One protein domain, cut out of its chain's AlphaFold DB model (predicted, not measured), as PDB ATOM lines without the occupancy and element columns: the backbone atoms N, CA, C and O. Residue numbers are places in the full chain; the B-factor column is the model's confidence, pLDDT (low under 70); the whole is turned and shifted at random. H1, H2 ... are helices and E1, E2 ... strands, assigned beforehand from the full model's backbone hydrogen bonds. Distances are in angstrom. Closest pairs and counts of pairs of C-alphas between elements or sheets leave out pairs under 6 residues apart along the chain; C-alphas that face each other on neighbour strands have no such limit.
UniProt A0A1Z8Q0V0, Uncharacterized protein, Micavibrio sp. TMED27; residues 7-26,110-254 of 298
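AT A GLANCE: This is residues 7 to 26 and 110 to 254 of the 298 residues of an uncharacterized protein of Micavibrio sp. TMED27 (UniProt A0A1Z8Q0V0). A strongly twisted, curled sheet of five strands, E7 E8 E6 E5 E9, is partly faced by a small, flatter sheet of four, E1 E2 E3 E4, with H2 between E1 and the strands E5 and E6. H1 packs on E7 at one edge of the large sheet, and the loops round residues 11 and 134 lie on the side of the small sheet away from the large one. The printed 165 residues hold, in order, E1 E2 E3 E4 E5 E6 H1 E7 E8 H2 E9; the large sheet is mixed, the small one antiparallel. The class is mixed, helices and strands, with under half of the residues in named elements. The whole is compact, radius of gyration of the C-alphas 15.4 A, and rounded, spanning 40 by 38 by 32 A.

IN THESE COORDINATES: After residues 7 to 20, E1 is residues 21 to 23, beginning at C-alpha 21 (36.132, -16.524, -48.816). E2 is 112 to 114, E3 118 to 122 and E4 138 to 142. E5, 146 to 157, is 29.3 A long and bends by 65 degrees at residue 151; E6, 162 to 172, is 28.8 A long and bends by 58 degrees at residue 166. H1, 177 to 189, is 18.3 A long. E7 is 203 to 206, E8 210 to 215, H2 222 to 229, and E9 239 to 245, ending at C-alpha 245 (15.042, -36.611, -60.472).

HOW THE PARTS SIT: In the large sheet E5 and E6 form an antiparallel hairpin, with N 154 and O 165 3.0 A apart. E9 is parallel to E5, with N 241 and O 153 2.8 A apart. E8 is antiparallel to E6, N 211 to O 170 2.8 A, and forms a hairpin with edge strand E7, N 204 to O 212 2.9 A. E8, H2 and E9 make a split strand-helix-strand unit, E6 and E5 between its strands, with a right-handed crossover. H2 runs along E5, 5 degrees on the local plane, at a height over the sheet of 9.3 A; its closest C-alphas to E6 are Pro 222 and Gly 167, 5.9 A. H2 is also on the small sheet, over E1, where Ala 228 and Val 21 have the closest C-alphas, 6.7 A. H1 is slantwise to E7, 38 degrees on the local plane; their closest C-alphas, Gln 177 and Val 205, are 7.0 A apart. E2 E3 E4 form a meander, each strand the antiparallel neighbour of the one before, with N 113 to O 120 2.9 A and N 119 to O 141 2.8 A; E1 pairs with E2, N 21 to O 114 2.9 A. In H1 and H2 every O i to N i+4 pair is within hydrogen-bond range.

THE WHOLE: The farthest C-alphas, Val 18 and Asp 160, are 45.1 A apart. Residues 27 to 109 are not printed, and C-alphas 26 and 110 are 10.3 A apart across the cut. The links E3 to E4 and H1 to E7 are long. Mean pLDDT of the printed part is 75.3; 46 residues are under 70, among them 156 to 163, 191 to 200 and 242 to 254.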
ATOM      1  N   ILE A   7      36.103 -34.511 -40.394       84.38
ATOM      2  CA  ILE A   7      34.888 -33.912 -39.851       84.38
ATOM      3  C   ILE A   7      35.288 -33.197 -38.560       84.38
ATOM      4  O   ILE A   7      36.092 -33.722 -37.794       84.38
ATOM      5  N   MET A   8      34.806 -31.975 -38.372       88.25
ATOM      6  CA  MET A   8      35.145 -31.133 -37.226       88.25
ATOM      7  C   MET A   8      33.965 -30.256 -36.814       88.25
ATOM      8  O   MET A   8      33.002 -30.077 -37.575       88.25
ATOM      9  N   ASN A   9      34.065 -29.662 -35.627       85.88
ATOM     10  CA  ASN A   9      33.103 -28.681 -35.163       85.88
ATOM     11  C   ASN A   9      33.229 -27.368 -35.956       85.88
ATOM     12  O   ASN A   9      34.299 -26.967 -36.410       85.88
ATOM     13  N   ALA A  10      32.108 -26.664 -36.110       81.75
ATOM     14  CA  ALA A  10      32.075 -25.353 -36.746       81.75
ATOM     15  C   ALA A  10      32.838 -24.257 -35.976       81.75
ATOM     16  O   ALA A  10      33.247 -23.283 -36.609       81.75
ATOM     17  N   ASP A  11      33.018 -24.391 -34.656       82.19
ATOM     18  CA  ASP A  11      33.799 -23.442 -33.841       82.19
ATOM     19  C   ASP A  11      35.314 -23.616 -34.006       82.19
ATOM     20  O   ASP A  11      36.053 -22.643 -33.862       82.19
ATOM     21  N   ASP A  12      35.767 -24.815 -34.378       83.94
ATOM     22  CA  ASP A  12      37.192 -25.122 -34.561       83.94
ATOM     23  C   ASP A  12      37.733 -24.620 -35.908       83.94
ATOM     24  O   ASP A  12      38.934 -24.682 -36.181       83.94
ATOM     25  N   VAL A  13      36.855 -24.106 -36.775       82.38
ATOM     26  CA  VAL A  13      37.241 -23.602 -38.093       82.38
ATOM     27  C   VAL A  13      38.016 -22.291 -37.933       82.38
ATOM     28  O   VAL A  13      37.466 -21.314 -37.410       82.38
ATOM     29  N   PRO A  14      39.261 -22.201 -38.441       79.25
ATOM     30  CA  PRO A  14      40.079 -20.998 -38.345       79.25
ATOM     31  C   PRO A  14      39.548 -19.907 -39.289       79.25
ATOM     32  O   PRO A  14      40.052 -19.663 -40.385       79.25
ATOM     33  N   MET A  15      38.507 -19.210 -38.839       71.69
ATOM     34  CA  MET A  15      37.818 -18.116 -39.537       71.69
ATOM     35  C   MET A  15      38.628 -16.807 -39.603       71.69
ATOM     36  O   MET A  15      38.056 -15.723 -39.728       71.69
ATOM     37  N   ARG A  16      39.957 -16.869 -39.476       58.19
ATOM     38  CA  ARG A  16      40.837 -15.697 -39.410       58.19
ATOM     39  C   ARG A  16      41.832 -15.727 -40.564       58.19
ATOM     40  O   ARG A  16      42.715 -16.570 -40.597       58.19
ATOM     41  N   GLY A  17      41.691 -14.779 -41.485       56.41
ATOM     42  CA  GLY A  17      42.637 -14.571 -42.576       56.41
ATOM     43  C   GLY A  17      42.129 -13.537 -43.579       56.41
ATOM     44  O   GLY A  17      40.944 -13.502 -43.900       56.41
ATOM     45  N   VAL A  18      43.037 -12.705 -44.093       56.81
ATOM     46  CA  VAL A  18      42.793 -11.805 -45.244       56.81
ATOM     47  C   VAL A  18      42.514 -12.624 -46.521       56.81
ATOM     48  O   VAL A  18      41.883 -12.175 -47.477       56.81
ATOM     49  N   GLU A  19      42.938 -13.884 -46.497       64.12
ATOM     50  CA  GLU A  19      42.883 -14.849 -47.580       64.12
ATOM     51  C   GLU A  19      41.708 -15.819 -47.464       64.12
ATOM     52  O   GLU A  19      41.857 -16.986 -47.784       64.12
ATOM     53  N   ALA A  20      40.528 -15.400 -47.009       67.12
ATOM     54  CA  ALA A  20      39.425 -16.347 -46.864       67.12
ATOM     55  C   ALA A  20      38.111 -15.874 -47.482       67.12
ATOM     56  O   ALA A  20      37.725 -14.710 -47.371       67.12
ATOM     57  N   VAL A  21      37.409 -16.796 -48.145       78.12
ATOM     58  CA  VAL A  21      36.132 -16.524 -48.816       78.12
ATOM     59  C   VAL A  21      35.018 -17.259 -48.082       78.12
ATOM     60  O   VAL A  21      34.895 -18.478 -48.172       78.12
ATOM     61  N   CYS A  22      34.180 -16.498 -47.375       78.19
ATOM     62  CA  CYS A  22      33.051 -17.012 -46.602       78.19
ATOM     63  C   CYS A  22      31.712 -16.689 -47.278       78.19
ATOM     64  O   CYS A  22      31.410 -15.538 -47.601       78.19
ATOM     65  N   VAL A  23      30.850 -17.694 -47.409       72.56
ATOM     66  CA  VAL A  23      29.491 -17.549 -47.948       72.56
ATOM     67  C   VAL A  23      28.489 -17.508 -46.797       72.56
ATOM     68  O   VAL A  23      28.221 -18.541 -46.188       72.56
ATOM     69  N   ARG A  24      27.907 -16.330 -46.516       72.19
ATOM     70  CA  ARG A  24      26.840 -16.153 -45.508       72.19
ATOM     71  C   ARG A  24      25.480 -15.824 -46.135       72.19
ATOM     72  O   ARG A  24      25.426 -14.977 -47.028       72.19
ATOM     73  N   PRO A  25      24.376 -16.423 -45.666       65.00
ATOM     74  CA  PRO A  25      23.034 -16.131 -46.146       65.00
ATOM     75  C   PRO A  25      22.693 -14.656 -45.909       65.00
ATOM     76  O   PRO A  25      22.824 -14.146 -44.800       65.00
ATOM     77  N   GLN A  26      22.238 -13.958 -46.953       62.28
ATOM     78  CA  GLN A  26      21.711 -12.593 -46.833       62.28
ATOM     79  C   GLN A  26      20.194 -12.627 -47.008       62.28
ATOM     80  O   GLN A  26      19.696 -12.788 -48.122       62.28
ATOM     81  N   TRP A 110      27.457 -19.525 -41.852       83.12
ATOM     82  CA  TRP A 110      28.138 -19.720 -43.124       83.12
ATOM     83  C   TRP A 110      27.862 -21.114 -43.689       83.12
ATOM     84  O   TRP A 110      27.524 -22.032 -42.963       83.12
ATOM     85  N   LEU A 111      27.966 -21.265 -45.007       84.31
ATOM     86  CA  LEU A 111      27.706 -22.548 -45.672       84.31
ATOM     87  C   LEU A 111      28.988 -23.207 -46.178       84.31
ATOM     88  O   LEU A 111      29.197 -24.410 -46.049       84.31
ATOM     89  N   ILE A 112      29.833 -22.394 -46.803       87.44
ATOM     90  CA  ILE A 112      31.117 -22.808 -47.341       87.44
ATOM     91  C   ILE A 112      32.139 -21.721 -47.047       87.44
ATOM     92  O   ILE A 112      31.837 -20.519 -47.122       87.44
ATOM     93  N   TYR A 113      33.333 -22.168 -46.696       88.31
ATOM     94  CA  TYR A 113      34.481 -21.342 -46.391       88.31
ATOM     95  C   TYR A 113      35.699 -21.925 -47.107       88.31
ATOM     96  O   TYR A 113      35.958 -23.122 -47.018       88.31
ATOM     97  N   ALA A 114      36.405 -21.101 -47.872       88.31
ATOM     98  CA  ALA A 114      37.556 -21.525 -48.661       88.31
ATOM     99  C   ALA A 114      38.781 -20.671 -48.333       88.31
ATOM    100  O   ALA A 114      38.662 -19.455 -48.155       88.31
ATOM    101  N   THR A 115      39.933 -21.330 -48.289       88.81
ATOM    102  CA  THR A 115      41.265 -20.774 -48.005       88.81
ATOM    103  C   THR A 115      42.262 -21.301 -49.042       88.81
ATOM    104  O   THR A 115      41.887 -22.129 -49.870       88.81
ATOM    105  N   SER A 116      43.522 -20.866 -49.003       85.94
ATOM    106  CA  SER A 116      44.604 -21.481 -49.792       85.94
ATOM    107  C   SER A 116      44.813 -22.961 -49.454       85.94
ATOM    108  O   SER A 116      45.098 -23.771 -50.335       85.94
ATOM    109  N   ASP A 117      44.630 -23.325 -48.184       87.06
ATOM    110  CA  ASP A 117      45.026 -24.633 -47.648       87.06
ATOM    111  C   ASP A 117      43.937 -25.694 -47.823       87.06
ATOM    112  O   ASP A 117      44.194 -26.900 -47.814       87.06
ATOM    113  N   GLY A 118      42.689 -25.262 -47.987       88.62
ATOM    114  CA  GLY A 118      41.557 -26.162 -48.121       88.62
ATOM    115  C   GLY A 118      40.208 -25.487 -47.943       88.62
ATOM    116  O   GLY A 118      40.069 -24.259 -47.880       88.62
ATOM    117  N   ILE A 119      39.190 -26.338 -47.887       90.44
ATOM    118  CA  ILE A 119      37.789 -25.958 -48.015       90.44
ATOM    119  C   ILE A 119      36.992 -26.605 -46.913       90.44
ATOM    120  O   ILE A 119      37.078 -27.805 -46.690       90.44
ATOM    121  N   TYR A 120      36.167 -25.797 -46.279       90.88
ATOM    122  CA  TYR A 120      35.306 -26.173 -45.185       90.88
ATOM    123  C   TYR A 120      33.869 -26.063 -45.674       90.88
ATOM    124  O   TYR A 120      33.423 -25.001 -46.122       90.88
ATOM    125  N   VAL A 121      33.143 -27.173 -45.619       89.50
ATOM    126  CA  VAL A 121      31.757 -27.261 -46.074       89.50
ATOM    127  C   VAL A 121      30.889 -27.683 -44.903       89.50
ATOM    128  O   VAL A 121      31.082 -28.761 -44.345       89.50
ATOM    129  N   GLN A 122      29.909 -26.858 -44.550       87.94
ATOM    130  CA  GLN A 122      28.959 -27.202 -43.506       87.94
ATOM    131  C   GLN A 122      27.784 -27.979 -44.103       87.94
ATOM    132  O   GLN A 122      27.128 -27.517 -45.042       87.94
ATOM    133  N   TYR A 123      27.486 -29.161 -43.559       83.38
ATOM    134  CA  TYR A 123      26.312 -29.926 -43.992       83.38
ATOM    135  C   TYR A 123      25.018 -29.497 -43.287       83.38
ATOM    136  O   TYR A 123      23.935 -29.926 -43.687       83.38
ATOM    137  N   ARG A 124      25.109 -28.617 -42.283       79.56
ATOM    138  CA  ARG A 124      23.984 -27.993 -41.575       79.56
ATOM    139  C   ARG A 124      23.765 -26.563 -42.088       79.56
ATOM    140  O   ARG A 124      24.677 -25.748 -42.079       79.56
ATOM    141  N   SER A 125      22.550 -26.245 -42.539       77.81
ATOM    142  CA  SER A 125      22.171 -24.876 -42.932       77.81
ATOM    143  C   SER A 125      21.887 -23.998 -41.705       77.81
ATOM    144  O   SER A 125      21.503 -24.506 -40.650       77.81
ATOM    145  N   PHE A 126      21.946 -22.668 -41.851       75.44
ATOM    146  CA  PHE A 126      21.562 -21.714 -40.793       75.44
ATOM    147  C   PHE A 126      20.106 -21.888 -40.304       75.44
ATOM    148  O   PHE A 126      19.748 -21.434 -39.219       75.44
ATOM    149  N   LEU A 127      19.253 -22.550 -41.095       70.94
ATOM    150  CA  LEU A 127      17.880 -22.891 -40.711       70.94
ATOM    151  C   LEU A 127      17.819 -23.950 -39.599       70.94
ATOM    152  O   LEU A 127      16.854 -23.970 -38.835       70.94
ATOM    153  N   ASN A 128      18.866 -24.764 -39.456       73.94
ATOM    154  CA  ASN A 128      18.958 -25.845 -38.477       73.94
ATOM    155  C   ASN A 128      19.763 -25.408 -37.233       73.94
ATOM    156  O   ASN A 128      20.375 -26.224 -36.557       73.94
ATOM    157  N   GLN A 129      19.779 -24.115 -36.898       69.50
ATOM    158  CA  GLN A 129      20.483 -23.594 -35.711       69.50
ATOM    159  C   GLN A 129      19.880 -24.027 -34.365       69.50
ATOM    160  O   GLN A 129      20.428 -23.699 -33.322       69.50
ATOM    161  N   ASN A 130      18.748 -24.731 -34.371       71.38
ATOM    162  CA  ASN A 130      18.113 -25.228 -33.150       71.38
ATOM    163  C   ASN A 130      18.728 -26.553 -32.644       71.38
ATOM    164  O   ASN A 130      18.235 -27.113 -31.668       71.38
ATOM    165  N   PHE A 131      19.725 -27.093 -33.346       73.56
ATOM    166  CA  PHE A 131      20.465 -28.295 -32.962       73.56
ATOM    167  C   PHE A 131      21.692 -27.932 -32.108       73.56
ATOM    168  O   PHE A 131      22.110 -26.772 -32.105       73.56
ATOM    169  N   ASP A 132      22.254 -28.911 -31.393       73.06
ATOM    170  CA  ASP A 132      23.359 -28.696 -30.451       73.06
ATOM    171  C   ASP A 132      24.608 -28.116 -31.143       73.06
ATOM    172  O   ASP A 132      24.903 -28.394 -32.309       73.06
ATOM    173  N   LEU A 133      25.320 -27.256 -30.418       69.44
ATOM    174  CA  LEU A 133      26.499 -26.526 -30.870       69.44
ATOM    175  C   LEU A 133      27.777 -27.368 -30.767       69.44
ATOM    176  O   LEU A 133      28.744 -27.073 -31.465       69.44
ATOM    177  N   GLN A 134      27.794 -28.429 -29.960       74.31
ATOM    178  CA  GLN A 134      28.964 -29.311 -29.843       74.31
ATOM    179  C   GLN A 134      29.114 -30.308 -31.004       74.31
ATOM    180  O   GLN A 134      30.093 -31.041 -31.065       74.31
ATOM    181  N   ASP A 135      28.197 -30.289 -31.971       79.19
ATOM    182  CA  ASP A 135      28.197 -31.227 -33.088       79.19
ATOM    183  C   ASP A 135      29.251 -30.936 -34.173       79.19
ATOM    184  O   ASP A 135      29.373 -29.819 -34.696       79.19
ATOM    185  N   ASP A 136      29.908 -32.008 -34.618       83.88
ATOM    186  CA  ASP A 136      30.858 -32.025 -35.729       83.88
ATOM    187  C   ASP A 136      30.151 -31.879 -37.078       83.88
ATOM    188  O   ASP A 136      29.792 -32.861 -37.725       83.88
ATOM    189  N   THR A 137      29.924 -30.636 -37.513       85.31
ATOM    190  CA  THR A 137      29.072 -30.309 -38.674       85.31
ATOM    191  C   THR A 137      29.808 -29.886 -39.943       85.31
ATOM    192  O   THR A 137      29.168 -29.573 -40.957       85.31
ATOM    193  N   VAL A 138      31.138 -29.851 -39.905       88.44
ATOM    194  CA  VAL A 138      31.973 -29.311 -40.981       88.44
ATOM    195  C   VAL A 138      32.846 -30.396 -41.581       88.44
ATOM    196  O   VAL A 138      33.535 -31.111 -40.866       88.44
ATOM    197  N   ILE A 139      32.854 -30.470 -42.909       89.69
ATOM    198  CA  ILE A 139      33.748 -31.321 -43.692       89.69
ATOM    199  C   ILE A 139      34.905 -30.456 -44.183       89.69
ATOM    200  O   ILE A 139      34.680 -29.490 -44.916       89.69
ATOM    201  N   TYR A 140      36.130 -30.811 -43.807       91.12
ATOM    202  CA  TYR A 140      37.349 -30.205 -44.329       91.12
ATOM    203  C   TYR A 140      37.928 -31.032 -45.479       91.12
ATOM    204  O   TYR A 140      38.146 -32.239 -45.360       91.12
ATOM    205  N   ILE A 141      38.198 -30.347 -46.588       90.44
ATOM    206  CA  ILE A 141      38.768 -30.890 -47.817       90.44
ATOM    207  C   ILE A 141      40.098 -30.166 -48.071       90.44
ATOM    208  O   ILE A 141      40.084 -28.975 -48.401       90.44
ATOM    209  N   PRO A 142      41.245 -30.853 -47.947       90.50
ATOM    210  CA  PRO A 142      42.551 -30.291 -48.280       90.50
ATOM    211  C   PRO A 142      42.624 -29.797 -49.728       90.50
ATOM    212  O   PRO A 142      42.110 -30.452 -50.640       90.50
ATOM    213  N   ALA A 143      43.328 -28.687 -49.968       88.75
ATOM    214  CA  ALA A 143      43.458 -28.116 -51.310       88.75
ATOM    215  C   ALA A 143      44.090 -29.090 -52.323       88.75
ATOM    216  O   ALA A 143      43.699 -29.106 -53.488       88.75
ATOM    217  N   SER A 144      44.994 -29.967 -51.877       89.44
ATOM    218  CA  SER A 144      45.646 -30.989 -52.711       89.44
ATOM    219  C   SER A 144      44.674 -32.005 -53.330       89.44
ATOM    220  O   SER A 144      44.940 -32.549 -54.415       89.44
ATOM    221  N   LEU A 145      43.543 -32.249 -52.656       89.38
ATOM    222  CA  LEU A 145      42.497 -33.164 -53.102       89.38
ATOM    223  C   LEU A 145      41.479 -32.493 -54.025       89.38
ATOM    224  O   LEU A 145      40.771 -33.202 -54.738       89.38
ATOM    225  N   VAL A 146      41.407 -31.162 -54.050       90.75
ATOM    226  CA  VAL A 146      40.469 -30.427 -54.904       90.75
ATOM    227  C   VAL A 146      40.996 -30.419 -56.339       90.75
ATOM    228  O   VAL A 146      42.057 -29.873 -56.629       90.75
ATOM    229  N   SER A 147      40.248 -31.029 -57.256       90.19
ATOM    230  CA  SER A 147      40.590 -31.056 -58.683       90.19
ATOM    231  C   SER A 147      40.096 -29.810 -59.405       90.19
ATOM    232  O   SER A 147      40.840 -29.173 -60.142       90.19
ATOM    233  N   TRP A 148      38.811 -29.492 -59.244       91.50
ATOM    234  CA  TRP A 148      38.174 -28.347 -59.889       91.50
ATOM    235  C   TRP A 148      36.862 -27.982 -59.198       91.50
ATOM    236  O   TRP A 148      36.268 -28.795 -58.483       91.50
ATOM    237  N   MET A 149      36.378 -26.772 -59.477       91.44
ATOM    238  CA  MET A 149      35.063 -26.291 -59.059       91.44
ATOM    239  C   MET A 149      34.241 -25.732 -60.202       91.44
ATOM    240  O   MET A 149      34.797 -25.210 -61.164       91.44
ATOM    241  N   ARG A 150      32.912 -25.766 -60.077       90.38
ATOM    242  CA  ARG A 150      32.025 -25.037 -60.994       90.38
ATOM    243  C   ARG A 150      30.735 -24.569 -60.343       90.38
ATOM    244  O   ARG A 150      30.235 -25.182 -59.399       90.38
ATOM    245  N   GLU A 151      30.157 -23.514 -60.912       88.81
ATOM    246  CA  GLU A 151      28.756 -23.163 -60.668       88.81
ATOM    247  C   GLU A 151      27.856 -24.191 -61.354       88.81
ATOM    248  O   GLU A 151      28.034 -24.500 -62.535       88.81
ATOM    249  N   VAL A 152      26.839 -24.657 -60.629       86.25
ATOM    250  CA  VAL A 152      25.836 -25.564 -61.175       86.25
ATOM    251  C   VAL A 152      24.422 -25.031 -60.996       86.25
ATOM    252  O   VAL A 152      24.076 -24.414 -59.982       86.25
ATOM    253  N   GLN A 153      23.588 -25.284 -61.997       84.94
ATOM    254  CA  GLN A 153      22.149 -25.057 -61.948       84.94
ATOM    255  C   GLN A 153      21.436 -26.356 -62.271       84.94
ATOM    256  O   GLN A 153      21.828 -27.042 -63.212       84.94
ATOM    257  N   TYR A 154      20.414 -26.689 -61.494       79.44
ATOM    258  CA  TYR A 154      19.687 -27.936 -61.667       79.44
ATOM    259  C   TYR A 154      18.242 -27.810 -61.217       79.44
ATOM    260  O   TYR A 154      17.904 -27.009 -60.343       79.44
ATOM    261  N   PHE A 155      17.388 -28.633 -61.813       71.75
ATOM    262  CA  PHE A 155      16.003 -28.767 -61.395       71.75
ATOM    263  C   PHE A 155      15.864 -29.999 -60.524       71.75
ATOM    264  O   PHE A 155      16.308 -31.087 -60.880       71.75
ATOM    265  N   VAL A 156      15.224 -29.810 -59.381       69.31
ATOM    266  CA  VAL A 156      14.843 -30.882 -58.483       69.31
ATOM    267  C   VAL A 156      13.365 -31.148 -58.675       69.31
ATOM    268  O   VAL A 156      12.526 -30.364 -58.231       69.31
ATOM    269  N   LYS A 157      13.040 -32.276 -59.303       60.84
ATOM    270  CA  LYS A 157      11.650 -32.721 -59.415       60.84
ATOM    271  C   LYS A 157      11.230 -33.383 -58.101       60.84
ATOM    272  O   LYS A 157      11.782 -34.416 -57.729       60.84
ATOM    273  N   GLY A 158      10.331 -32.750 -57.357       60.78
ATOM    274  CA  GLY A 158       9.612 -33.345 -56.230       60.78
ATOM    275  C   GLY A 158       8.403 -34.155 -56.699       60.78
ATOM    276  O   GLY A 158       8.201 -34.321 -57.900       60.78
ATOM    277  N   HIS A 159       7.614 -34.655 -55.745       48.12
ATOM    278  CA  HIS A 159       6.348 -35.330 -56.046       48.12
ATOM    279  C   HIS A 159       5.346 -34.344 -56.668       48.12
ATOM    280  O   HIS A 159       4.851 -34.593 -57.760       48.12
ATOM    281  N   ASP A 160       5.181 -33.173 -56.037       50.72
ATOM    282  CA  ASP A 160       4.161 -32.183 -56.424       50.72
ATOM    283  C   ASP A 160       4.739 -30.891 -57.022       50.72
ATOM    284  O   ASP A 160       4.008 -30.042 -57.521       50.72
ATOM    285  N   SER A 161       6.062 -30.698 -56.974       54.28
ATOM    286  CA  SER A 161       6.687 -29.437 -57.393       54.28
ATOM    287  C   SER A 161       8.076 -29.638 -57.980       54.28
ATOM    288  O   SER A 161       8.870 -30.408 -57.434       54.28
ATOM    289  N   THR A 162       8.420 -28.876 -59.017       67.12
ATOM    290  CA  THR A 162       9.801 -28.767 -59.507       67.12
ATOM    291  C   THR A 162      10.452 -27.525 -58.912       67.12
ATOM    292  O   THR A 162       9.990 -26.411 -59.136       67.12
ATOM    293  N   ALA A 163      11.531 -27.710 -58.155       67.44
ATOM    294  CA  ALA A 163      12.287 -26.619 -57.559       67.44
ATOM    295  C   ALA A 163      13.555 -26.352 -58.371       67.44
ATOM    296  O   ALA A 163      14.377 -27.247 -58.577       67.44
ATOM    297  N   TYR A 164      13.735 -25.110 -58.805       72.56
ATOM    298  CA  TYR A 164      14.979 -24.668 -59.418       72.56
ATOM    299  C   TYR A 164      16.032 -24.398 -58.342       72.56
ATOM    300  O   TYR A 164      15.784 -23.661 -57.387       72.56
ATOM    301  N   MET A 165      17.212 -24.992 -58.496       77.38
ATOM    302  CA  MET A 165      18.308 -24.889 -57.540       77.38
ATOM    303  C   MET A 165      19.590 -24.399 -58.208       77.38
ATOM    304  O   MET A 165      19.858 -24.647 -59.386       77.38
ATOM    305  N   LYS A 166      20.399 -23.692 -57.417       82.06
ATOM    306  CA  LYS A 166      21.763 -23.294 -57.767       82.06
ATOM    307  C   LYS A 166      22.711 -23.796 -56.689       82.06
ATOM    308  O   LYS A 166      22.333 -23.876 -55.520       82.06
ATOM    309  N   GLY A 167      23.937 -24.102 -57.072       85.88
ATOM    310  CA  GLY A 167      24.940 -24.580 -56.139       85.88
ATOM    311  C   GLY A 167      26.346 -24.510 -56.701       85.88
ATOM    312  O   GLY A 167      26.580 -23.956 -57.778       85.88
ATOM    313  N   VAL A 168      27.264 -25.096 -55.946       88.06
ATOM    314  CA  VAL A 168      28.659 -25.295 -56.332       88.06
ATOM    315  C   VAL A 168      28.940 -26.789 -56.340       88.06
ATOM    316  O   VAL A 168      28.519 -27.499 -55.429       88.06
ATOM    317  N   GLU A 169      29.637 -27.255 -57.367       89.88
ATOM    318  CA  GLU A 169      30.212 -28.597 -57.401       89.88
ATOM    319  C   GLU A 169      31.716 -28.519 -57.210       89.88
ATOM    320  O   GLU A 169      32.385 -27.711 -57.855       89.88
ATOM    321  N   ILE A 170      32.217 -29.376 -56.328       89.81
ATOM    322  CA  ILE A 170      33.623 -29.515 -55.978       89.81
ATOM    323  C   ILE A 170      34.010 -30.946 -56.323       89.81
ATOM    324  O   ILE A 170      33.463 -31.888 -55.753       89.81
ATOM    325  N   SER A 171      34.926 -31.116 -57.270       90.19
ATOM    326  CA  SER A 171      35.472 -32.430 -57.598       90.19
ATOM    327  C   SER A 171      36.675 -32.720 -56.719       90.19
ATOM    328  O   SER A 171      37.605 -31.911 -56.649       90.19
ATOM    329  N   VAL A 172      36.653 -33.881 -56.071       88.62
ATOM    330  CA  VAL A 172      37.698 -34.332 -55.155       88.62
ATOM    331  C   VAL A 172      38.374 -35.570 -55.748       88.62
ATOM    332  O   VAL A 172      37.700 -36.489 -56.199       88.62
ATOM    333  N   LYS A 173      39.712 -35.607 -55.780       87.06
ATOM    334  CA  LYS A 173      40.486 -36.723 -56.363       87.06
ATOM    335  C   LYS A 173      40.222 -38.052 -55.657       87.06
ATOM    336  O   LYS A 173      40.164 -39.093 -56.301       87.06
ATOM    337  N   ARG A 174      40.113 -38.006 -54.329       82.56
ATOM    338  CA  ARG A 174      39.838 -39.150 -53.457       82.56
ATOM    339  C   ARG A 174      38.838 -38.701 -52.407       82.56
ATOM    340  O   ARG A 174      39.138 -37.784 -51.646       82.56
ATOM    341  N   LEU A 175      37.658 -39.307 -52.416       80.12
ATOM    342  CA  LEU A 175      36.582 -38.982 -51.496       80.12
ATOM    343  C   LEU A 175      36.149 -40.247 -50.768       80.12
ATOM    344  O   LEU A 175      35.742 -41.209 -51.413       80.12
ATOM    345  N   ASP A 176      36.209 -40.220 -49.441       81.50
ATOM    346  CA  ASP A 176      35.516 -41.210 -48.623       81.50
ATOM    347  C   ASP A 176      34.020 -40.867 -48.623       81.50
ATOM    348  O   ASP A 176      33.543 -39.989 -47.895       81.50
ATOM    349  N   GLN A 177      33.299 -41.484 -49.560       77.88
ATOM    350  CA  GLN A 177      31.871 -41.245 -49.735       77.88
ATOM    351  C   GLN A 177      31.077 -41.774 -48.540       77.88
ATOM    352  O   GLN A 177      30.117 -41.122 -48.126       77.88
ATOM    353  N   ASP A 178      31.500 -42.901 -47.968       76.31
ATOM    354  CA  ASP A 178      30.811 -43.584 -46.875       76.31
ATOM    355  C   ASP A 178      30.869 -42.741 -45.598       76.31
ATOM    356  O   ASP A 178      29.842 -42.541 -44.947       76.31
ATOM    357  N   LEU A 179      32.026 -42.142 -45.298       80.12
ATOM    358  CA  LEU A 179      32.194 -41.236 -44.160       80.12
ATOM    359  C   LEU A 179      31.251 -40.024 -44.243       80.12
ATOM    360  O   LEU A 179      30.540 -39.704 -43.287       80.12
ATOM    361  N   ILE A 180      31.213 -39.344 -45.394       78.31
ATOM    362  CA  ILE A 180      30.404 -38.127 -45.561       78.31
ATOM    363  C   ILE A 180      28.916 -38.463 -45.577       78.31
ATOM    364  O   ILE A 180      28.113 -37.771 -44.950       78.31
ATOM    365  N   GLN A 181      28.523 -39.508 -46.302       76.06
ATOM    366  CA  GLN A 181      27.122 -39.911 -46.372       76.06
ATOM    367  C   GLN A 181      26.628 -40.458 -45.029       76.06
ATOM    368  O   GLN A 181      25.508 -40.138 -44.624       76.06
ATOM    369  N   GLY A 182      27.468 -41.202 -44.307       74.75
ATOM    370  CA  GLY A 182      27.224 -41.640 -42.935       74.75
ATOM    371  C   GLY A 182      26.984 -40.457 -41.998       74.75
ATOM    372  O   GLY A 182      25.953 -40.402 -41.333       74.75
ATOM    373  N   ALA A 183      27.853 -39.445 -42.025       78.88
ATOM    374  CA  ALA A 183      27.683 -38.241 -41.210       78.88
ATOM    375  C   ALA A 183      26.401 -37.462 -41.563       78.88
ATOM    376  O   ALA A 183      25.619 -37.097 -40.685       78.88
ATOM    377  N   VAL A 184      26.130 -37.257 -42.858       78.00
ATOM    378  CA  VAL A 184      24.930 -36.536 -43.319       78.00
ATOM    379  C   VAL A 184      23.641 -37.309 -43.007       78.00
ATOM    380  O   VAL A 184      22.610 -36.693 -42.734       78.00
ATOM    381  N   SER A 185      23.658 -38.643 -43.060       73.69
ATOM    382  CA  SER A 185      22.497 -39.481 -42.726       73.69
ATOM    383  C   SER A 185      22.249 -39.552 -41.221       73.69
ATOM    384  O   SER A 185      21.110 -39.356 -40.797       73.69
ATOM    385  N   ALA A 186      23.299 -39.722 -40.414       74.75
ATOM    386  CA  ALA A 186      23.213 -39.663 -38.958       74.75
ATOM    387  C   ALA A 186      22.623 -38.322 -38.496       74.75
ATOM    388  O   ALA A 186      21.692 -38.292 -37.692       74.75
ATOM    389  N   GLU A 187      23.074 -37.219 -39.091       76.81
ATOM    390  CA  GLU A 187      22.537 -35.891 -38.807       76.81
ATOM    391  C   GLU A 187      21.043 -35.768 -39.166       76.81
ATOM    392  O   GLU A 187      20.276 -35.138 -38.440       76.81
ATOM    393  N   ARG A 188      20.585 -36.380 -40.264       71.75
ATOM    394  CA  ARG A 188      19.164 -36.334 -40.666       71.75
ATOM    395  C   ARG A 188      18.233 -37.035 -39.690       71.75
ATOM    396  O   ARG A 188      17.062 -36.660 -39.618       71.75
ATOM    397  N   LEU A 189      18.728 -38.070 -39.019       72.50
ATOM    398  CA  LEU A 189      17.975 -38.827 -38.023       72.50
ATOM    399  C   LEU A 189      17.885 -38.077 -36.690       72.50
ATOM    400  O   LEU A 189      17.009 -38.374 -35.876       72.50
ATOM    401  N   ARG A 190      18.742 -37.073 -36.466       71.38
ATOM    402  CA  ARG A 190      18.682 -36.269 -35.247       71.38
ATOM    403  C   ARG A 190      17.400 -35.452 -35.196       71.38
ATOM    404  O   ARG A 190      16.941 -34.863 -36.176       71.38
ATOM    405  N   ARG A 191      16.842 -35.372 -33.991       64.19
ATOM    406  CA  ARG A 191      15.670 -34.555 -33.689       64.19
ATOM    407  C   ARG A 191      16.116 -33.301 -32.954       64.19
ATOM    408  O   ARG A 191      16.871 -33.389 -31.992       64.19
ATOM    409  N   SER A 192      15.628 -32.140 -33.388       65.69
ATOM    410  CA  SER A 192      15.824 -30.917 -32.610       65.69
ATOM    411  C   SER A 192      14.978 -30.981 -31.336       65.69
ATOM    412  O   SER A 192      13.821 -31.407 -31.372       65.69
ATOM    413  N   SER A 193      15.532 -30.514 -30.217       61.28
ATOM    414  CA  SER A 193      14.807 -30.383 -28.943       61.28
ATOM    415  C   SER A 193      13.609 -29.430 -29.054       61.28
ATOM    416  O   SER A 193      12.600 -29.595 -28.380       61.28
ATOM    417  N   SER A 194      13.697 -28.456 -29.964       58.16
ATOM    418  CA  SER A 194      12.690 -27.414 -30.189       58.16
ATOM    419  C   SER A 194      11.446 -27.851 -30.979       58.16
ATOM    420  O   SER A 194      10.571 -27.023 -31.226       58.16
ATOM    421  N   GLY A 195      11.388 -29.093 -31.478       52.97
ATOM    422  CA  GLY A 195      10.290 -29.582 -32.328       52.97
ATOM    423  C   GLY A 195      10.184 -28.914 -33.711       52.97
ATOM    424  O   GLY A 195       9.368 -29.321 -34.539       52.97
ATOM    425  N   ALA A 196      11.019 -27.910 -34.005       53.12
ATOM    426  CA  ALA A 196      11.058 -27.248 -35.299       53.12
ATOM    427  C   ALA A 196      11.583 -28.221 -36.366       53.12
ATOM    428  O   ALA A 196      12.739 -28.646 -36.331       53.12
ATOM    429  N   ARG A 197      10.718 -28.565 -37.325       53.44
ATOM    430  CA  ARG A 197      10.973 -29.539 -38.397       53.44
ATOM    431  C   ARG A 197      11.558 -28.872 -39.646       53.44
ATOM    432  O   ARG A 197      11.036 -29.037 -40.747       53.44
ATOM    433  N   TRP A 198      12.611 -28.079 -39.479       51.00
ATOM    434  CA  TRP A 198      13.394 -27.601 -40.618       51.00
ATOM    435  C   TRP A 198      14.590 -28.534 -40.791       51.00
ATOM    436  O   TRP A 198      15.456 -28.593 -39.928       51.00
ATOM    437  N   ASN A 199      14.593 -29.280 -41.898       59.16
ATOM    438  CA  ASN A 199      15.634 -30.244 -42.252       59.16
ATOM    439  C   ASN A 199      16.265 -29.813 -43.590       59.16
ATOM    440  O   ASN A 199      16.046 -30.460 -44.616       59.16
ATOM    441  N   ASP A 200      16.979 -28.679 -43.618       67.06
ATOM    442  CA  ASP A 200      17.722 -28.255 -44.819       67.06
ATOM    443  C   ASP A 200      19.176 -28.730 -44.720       67.06
ATOM    444  O   ASP A 200      19.981 -28.152 -43.990       67.06
ATOM    445  N   PHE A 201      19.492 -29.800 -45.452       72.69
ATOM    446  CA  PHE A 201      20.838 -30.363 -45.586       72.69
ATOM    447  C   PHE A 201      21.377 -30.025 -46.980       72.69
ATOM    448  O   PHE A 201      21.009 -30.687 -47.955       72.69
ATOM    449  N   PRO A 202      22.180 -28.955 -47.116       75.88
ATOM    450  CA  PRO A 202      22.606 -28.438 -48.413       75.88
ATOM    451  C   PRO A 202      23.671 -29.290 -49.112       75.88
ATOM    452  O   PRO A 202      23.933 -29.055 -50.288       75.88
ATOM    453  N   VAL A 203      24.288 -30.257 -48.434       82.81
ATOM    454  CA  VAL A 203      25.383 -31.059 -48.994       82.81
ATOM    455  C   VAL A 203      24.862 -32.394 -49.523       82.81
ATOM    456  O   VAL A 203      24.102 -33.099 -48.858       82.81
ATOM    457  N   SER A 204      25.294 -32.742 -50.732       78.19
ATOM    458  CA  SER A 204      25.076 -34.051 -51.351       78.19
ATOM    459  C   SER A 204      26.352 -34.516 -52.039       78.19
ATOM    460  O   SER A 204      27.034 -33.703 -52.662       78.19
ATOM    461  N   VAL A 205      26.644 -35.811 -51.966       80.25
ATOM    462  CA  VAL A 205      27.769 -36.444 -52.664       80.25
ATOM    463  C   VAL A 205      27.233 -37.200 -53.879       80.25
ATOM    464  O   VAL A 205      26.173 -37.818 -53.800       80.25
ATOM    465  N   SER A 206      27.932 -37.096 -55.007       76.06
ATOM    466  CA  SER A 206      27.678 -37.856 -56.236       76.06
ATOM    467  C   SER A 206      28.696 -38.987 -56.377       76.06
ATOM    468  O   SER A 206      29.811 -38.861 -55.872       76.06
ATOM    469  N   GLU A 207      28.341 -40.030 -57.131       67.69
ATOM    470  CA  GLU A 207      29.172 -41.229 -57.351       67.69
ATOM    471  C   GLU A 207      30.571 -40.899 -57.924       67.69
ATOM    472  O   GLU A 207      31.546 -41.561 -57.584       67.69
ATOM    473  N   ASP A 208      30.711 -39.806 -58.681       76.62
ATOM    474  CA  ASP A 208      31.969 -39.364 -59.311       76.62
ATOM    475  C   ASP A 208      32.923 -38.574 -58.383       76.62
ATOM    476  O   ASP A 208      33.690 -37.728 -58.849       76.62
ATOM    477  N   ASN A 209      32.859 -38.772 -57.060       83.31
ATOM    478  CA  ASN A 209      33.620 -37.986 -56.069       83.31
ATOM    479  C   ASN A 209      33.367 -36.469 -56.167       83.31
ATOM    480  O   ASN A 209      34.257 -35.638 -55.948       83.31
ATOM    481  N   ILE A 210      32.137 -36.098 -56.521       85.25
ATOM    482  CA  ILE A 210      31.709 -34.703 -56.616       85.25
ATOM    483  C   ILE A 210      30.871 -34.370 -55.390       85.25
ATOM    484  O   ILE A 210      29.811 -34.954 -55.162       85.25
ATOM    485  N   ILE A 211      31.318 -33.376 -54.630       86.56
ATOM    486  CA  ILE A 211      30.545 -32.782 -53.547       86.56
ATOM    487  C   ILE A 211      29.750 -31.624 -54.132       86.56
ATOM    488  O   ILE A 211      30.308 -30.668 -54.673       86.56
ATOM    489  N   ARG A 212      28.429 -31.697 -54.013       86.50
ATOM    490  CA  ARG A 212      27.515 -30.639 -54.427       86.50
ATOM    491  C   ARG A 212      26.976 -29.928 -53.196       86.50
ATOM    492  O   ARG A 212      26.367 -30.545 -52.324       86.50
ATOM    493  N   VAL A 213      27.166 -28.615 -53.171       86.75
ATOM    494  CA  VAL A 213      26.680 -27.726 -52.118       86.75
ATOM    495  C   VAL A 213      25.551 -26.877 -52.690       86.75
ATOM    496  O   VAL A 213      25.757 -26.046 -53.577       86.75
ATOM    497  N   LYS A 214      24.335 -27.106 -52.198       82.94
ATOM    498  CA  LYS A 214      23.107 -26.392 -52.560       82.94
ATOM    499  C   LYS A 214      23.065 -25.032 -51.878       82.94
ATOM    500  O   LYS A 214      23.185 -24.924 -50.662       82.94
ATOM    501  N   PHE A 215      22.764 -23.996 -52.651       76.81
ATOM    502  CA  PHE A 215      22.522 -22.658 -52.131       76.81
ATOM    503  C   PHE A 215      21.002 -22.442 -52.090       76.81
ATOM    504  O   PHE A 215      20.394 -22.030 -53.077       76.81
ATOM    505  N   SER A 216      20.375 -22.780 -50.954       60.91
ATOM    506  CA  SER A 216      18.914 -22.681 -50.751       60.91
ATOM    507  C   SER A 216      18.393 -21.237 -50.718       60.91
ATOM    508  O   SER A 216      17.214 -21.003 -50.967       60.91
ATOM    509  N   VAL A 217      19.246 -20.267 -50.377       57.81
ATOM    510  CA  VAL A 217      18.848 -18.874 -50.118       57.81
ATOM    511  C   VAL A 217      19.207 -17.987 -51.305       57.81
ATOM    512  O   VAL A 217      20.232 -18.181 -51.954       57.81
ATOM    513  N   MET A 218      18.385 -16.965 -51.561       52.62
ATOM    514  CA  MET A 218      18.525 -16.027 -52.687       52.62
ATOM    515  C   MET A 218      19.915 -15.354 -52.787       52.62
ATOM    516  O   MET A 218      20.295 -14.896 -53.868       52.62
ATOM    517  N   LYS A 219      20.676 -15.300 -51.681       56.12
ATOM    518  CA  LYS A 219      22.082 -14.878 -51.603       56.12
ATOM    519  C   LYS A 219      22.810 -15.669 -50.496       56.12
ATOM    520  O   LYS A 219      22.204 -15.853 -49.438       56.12
ATOM    521  N   PRO A 220      24.090 -16.052 -50.686       59.94
ATOM    522  CA  PRO A 220      25.006 -15.562 -51.728       59.94
ATOM    523  C   PRO A 220      24.798 -16.190 -53.102       59.94
ATOM    524  O   PRO A 220      24.175 -17.235 -53.239       59.94
ATOM    525  N   LYS A 221      25.318 -15.533 -54.144       73.44
ATOM    526  CA  LYS A 221      25.315 -16.082 -55.504       73.44
ATOM    527  C   LYS A 221      26.516 -17.028 -55.648       73.44
ATOM    528  O   LYS A 221      27.629 -16.538 -55.455       73.44
ATOM    529  N   PRO A 222      26.331 -18.299 -56.056       80.12
ATOM    530  CA  PRO A 222      27.436 -19.227 -56.325       80.12
ATOM    531  C   PRO A 222      28.524 -18.624 -57.221       80.12
ATOM    532  O   PRO A 222      29.703 -18.777 -56.936       80.12
ATOM    533  N   LYS A 223      28.126 -17.831 -58.226       84.38
ATOM    534  CA  LYS A 223      29.031 -17.091 -59.115       84.38
ATOM    535  C   LYS A 223      30.103 -16.284 -58.369       84.38
ATOM    536  O   LYS A 223      31.279 -16.434 -58.657       84.38
ATOM    537  N   ARG A 224      29.702 -15.486 -57.368       84.12
ATOM    538  CA  ARG A 224      30.633 -14.652 -56.585       84.12
ATOM    539  C   ARG A 224      31.618 -15.483 -55.773       84.12
ATOM    540  O   ARG A 224      32.746 -15.059 -55.568       84.12
ATOM    541  N   PHE A 225      31.168 -16.633 -55.275       85.25
ATOM    542  CA  PHE A 225      32.045 -17.556 -54.569       85.25
ATOM    543  C   PHE A 225      33.091 -18.127 -55.528       85.25
ATOM    544  O   PHE A 225      34.273 -18.011 -55.239       85.25
ATOM    545  N   ILE A 226      32.665 -18.645 -56.687       87.56
ATOM    546  CA  ILE A 226      33.556 -19.194 -57.722       87.56
ATOM    547  C   ILE A 226      34.587 -18.158 -58.194       87.56
ATOM    548  O   ILE A 226      35.771 -18.467 -58.242       87.56
ATOM    549  N   GLU A 227      34.160 -16.925 -58.473       88.06
ATOM    550  CA  GLU A 227      35.062 -15.825 -58.853       88.06
ATOM    551  C   GLU A 227      36.116 -15.542 -57.773       88.06
ATOM    552  O   GLU A 227      37.286 -15.351 -58.084       88.06
ATOM    553  N   ALA A 228      35.720 -15.548 -56.497       86.81
ATOM    554  CA  ALA A 228      36.623 -15.243 -55.391       86.81
ATOM    555  C   ALA A 228      37.609 -16.383 -55.079       86.81
ATOM    556  O   ALA A 228      38.740 -16.115 -54.679       86.81
ATOM    557  N   VAL A 229      37.203 -17.644 -55.260       88.75
ATOM    558  CA  VAL A 229      38.073 -18.813 -55.031       88.75
ATOM    559  C   VAL A 229      38.915 -19.188 -56.249       88.75
ATOM    560  O   VAL A 229      39.870 -19.949 -56.107       88.75
ATOM    561  N   GLY A 230      38.614 -18.627 -57.425       85.94
ATOM    562  CA  GLY A 230      39.356 -18.870 -58.666       85.94
ATOM    563  C   GLY A 230      40.837 -18.488 -58.604       85.94
ATOM    564  O   GLY A 230      41.617 -18.951 -59.426       85.94
ATOM    565  N   ARG A 231      41.248 -17.705 -57.596       88.06
ATOM    566  CA  ARG A 231      42.665 -17.421 -57.316       88.06
ATOM    567  C   ARG A 231      43.450 -18.611 -56.751       88.06
ATOM    568  O   ARG A 231      44.669 -18.615 -56.861       88.06
ATOM    569  N   TRP A 232      42.779 -19.589 -56.139       88.00
ATOM    570  CA  TRP A 232      43.425 -20.763 -55.526       88.00
ATOM    571  C   TRP A 232      43.051 -22.079 -56.200       88.00
ATOM    572  O   TRP A 232      43.833 -23.024 -56.179       88.00
ATOM    573  N   TYR A 233      41.852 -22.160 -56.778       89.25
ATOM    574  CA  TYR A 233      41.313 -23.403 -57.318       89.25
ATOM    575  C   TYR A 233      40.995 -23.278 -58.800       89.25
ATOM    576  O   TYR A 233      40.487 -22.256 -59.260       89.25
ATOM    577  N   MET A 234      41.206 -24.369 -59.535       88.44
ATOM    578  CA  MET A 234      40.816 -24.459 -60.938       88.44
ATOM    579  C   MET A 234      39.289 -24.376 -61.075       88.44
ATOM    580  O   MET A 234      38.558 -25.248 -60.593       88.44
ATOM    581  N   THR A 235      38.790 -23.350 -61.761       90.12
ATOM    582  CA  THR A 235      37.355 -23.164 -62.013       90.12
ATOM    583  C   THR A 235      36.993 -23.583 -63.430       90.12
ATOM    584  O   THR A 235      37.604 -23.124 -64.393       90.12
ATOM    585  N   LYS A 236      35.974 -24.429 -63.569       90.25
ATOM    586  CA  LYS A 236      35.373 -24.796 -64.853       90.25
ATOM    587  C   LYS A 236      34.183 -23.905 -65.182       90.25
ATOM    588  O   LYS A 236      33.595 -23.259 -64.310       90.25
ATOM    589  N   GLU A 237      33.791 -23.947 -66.449       86.69
ATOM    590  CA  GLU A 237      32.579 -23.298 -66.916       86.69
ATOM    591  C   GLU A 237      31.333 -23.794 -66.183       86.69
ATOM    592  O   GLU A 237      31.224 -24.928 -65.700       86.69
ATOM    593  N   LYS A 238      30.365 -22.889 -66.115       87.06
ATOM    594  CA  LYS A 238      29.078 -23.123 -65.487       87.06
ATOM    595  C   LYS A 238      28.332 -24.264 -66.174       87.06
ATOM    596  O   LYS A 238      28.076 -24.215 -67.373       87.06
ATOM    597  N   ALA A 239      27.865 -25.222 -65.381       84.81
ATOM    598  CA  ALA A 239      27.065 -26.335 -65.870       84.81
ATOM    599  C   ALA A 239      25.567 -26.121 -65.600       84.81
ATOM    600  O   ALA A 239      25.151 -25.763 -64.494       84.81
ATOM    601  N   LYS A 240      24.737 -26.390 -66.612       80.44
ATOM    602  CA  LYS A 240      23.301 -26.628 -66.434       80.44
ATOM    603  C   LYS A 240      23.089 -28.133 -66.427       80.44
ATOM    604  O   LYS A 240      23.135 -28.769 -67.474       80.44
ATOM    605  N   LEU A 241      22.887 -28.700 -65.246       73.19
ATOM    606  CA  LEU A 241      22.406 -30.068 -65.149       73.19
ATOM    607  C   LEU A 241      20.919 -30.064 -65.511       73.19
ATOM    608  O   LEU A 241      20.187 -29.137 -65.157       73.19
ATOM    609  N   GLY A 242      20.494 -31.088 -66.247       67.69
ATOM    610  CA  GLY A 242      19.097 -31.275 -66.622       67.69
ATOM    611  C   GLY A 242      18.206 -31.603 -65.420       67.69
ATOM    612  O   GLY A 242      18.441 -31.186 -64.283       67.69
ATOM    613  N   ASN A 243      17.156 -32.379 -65.671       61.06
ATOM    614  CA  ASN A 243      16.271 -32.838 -64.609       61.06
ATOM    615  C   ASN A 243      17.009 -33.834 -63.715       61.06
ATOM    616  O   ASN A 243      17.154 -35.002 -64.063       61.06
ATOM    617  N   ILE A 244      17.431 -33.377 -62.540       60.69
ATOM    618  CA  ILE A 244      17.871 -34.267 -61.475       60.69
ATOM    619  C   ILE A 244      16.585 -34.771 -60.830       60.69
ATOM    620  O   ILE A 244      15.884 -34.038 -60.120       60.69
ATOM    621  N   SER A 245      16.210 -36.017 -61.128       49.12
ATOM    622  CA  SER A 245      15.042 -36.611 -60.472       49.12
ATOM    623  C   SER A 245      15.250 -36.590 -58.951       49.12
ATOM    624  O   SER A 245      16.386 -36.591 -58.474       49.12
ATOM    625  N   ALA A 246      14.181 -36.603 -58.147       47.19
ATOM    626  CA  ALA A 246      14.330 -36.773 -56.698       47.19
ATOM    627  C   ALA A 246      15.223 -37.973 -56.321       47.19
ATOM    628  O   ALA A 246      15.880 -37.903 -55.287       47.19
ATOM    629  N   LYS A 247      15.292 -39.005 -57.181       39.09
ATOM    630  CA  LYS A 247      16.204 -40.154 -57.074       39.09
ATOM    631  C   LYS A 247      17.683 -39.798 -57.295       39.09
ATOM    632  O   LYS A 247      18.531 -40.405 -56.672       39.09
ATOM    633  N   GLN A 248      18.016 -38.802 -58.118       43.28
ATOM    634  CA  GLN A 248      19.399 -38.341 -58.358       43.28
ATOM    635  C   GLN A 248      19.840 -37.183 -57.453       43.28
ATOM    636  O   GLN A 248      21.006 -36.794 -57.484       43.28
ATOM    637  N   ARG A 249      18.950 -36.631 -56.610       45.38
ATOM    638  CA  ARG A 249      19.410 -35.847 -55.447       45.38
ATOM    639  C   ARG A 249      20.301 -36.695 -54.533       45.38
ATOM    640  O   ARG A 249      21.123 -36.135 -53.819       45.38
ATOM    641  N   PHE A 250      20.094 -38.012 -54.570       43.91
ATOM    642  CA  PHE A 250      20.664 -39.010 -53.682       43.91
ATOM    643  C   PHE A 250      20.747 -40.348 -54.429       43.91
ATOM    644  O   PHE A 250      19.979 -41.261 -54.143       43.91
ATOM    645  N   MET A 251      21.631 -40.478 -55.420       31.64
ATOM    646  CA  MET A 251      22.043 -41.826 -55.814       31.64
ATOM    647  C   MET A 251      23.143 -42.264 -54.853       31.64
ATOM    648  O   MET A 251      24.308 -41.955 -55.049       31.64
ATOM    649  N   VAL A 252      22.732 -42.983 -53.809       31.42
ATOM    650  CA  VAL A 252      23.178 -44.368 -53.740       31.42
ATOM    651  C   VAL A 252      21.944 -45.257 -53.838       31.42
ATOM    652  O   VAL A 252      20.953 -45.105 -53.128       31.42
ATOM    653  N   LYS A 253      22.009 -46.163 -54.804       31.80
ATOM    654  CA  LYS A 253      21.124 -47.303 -55.036       31.80
ATOM    655  C   LYS A 253      20.723 -47.976 -53.706       31.80
ATOM    656  O   LYS A 253      21.596 -48.456 -52.997       31.80
ATOM    657  N   HIS A 254      19.420 -47.986 -53.397       37.81
ATOM    658  CA  HIS A 254      18.608 -48.837 -52.488       37.81
ATOM    659  C   HIS A 254      19.273 -49.932 -51.600       37.81
ATOM    660  O   HIS A 254      18.727 -51.021 -51.464       37.81
TER     661      HIS A 254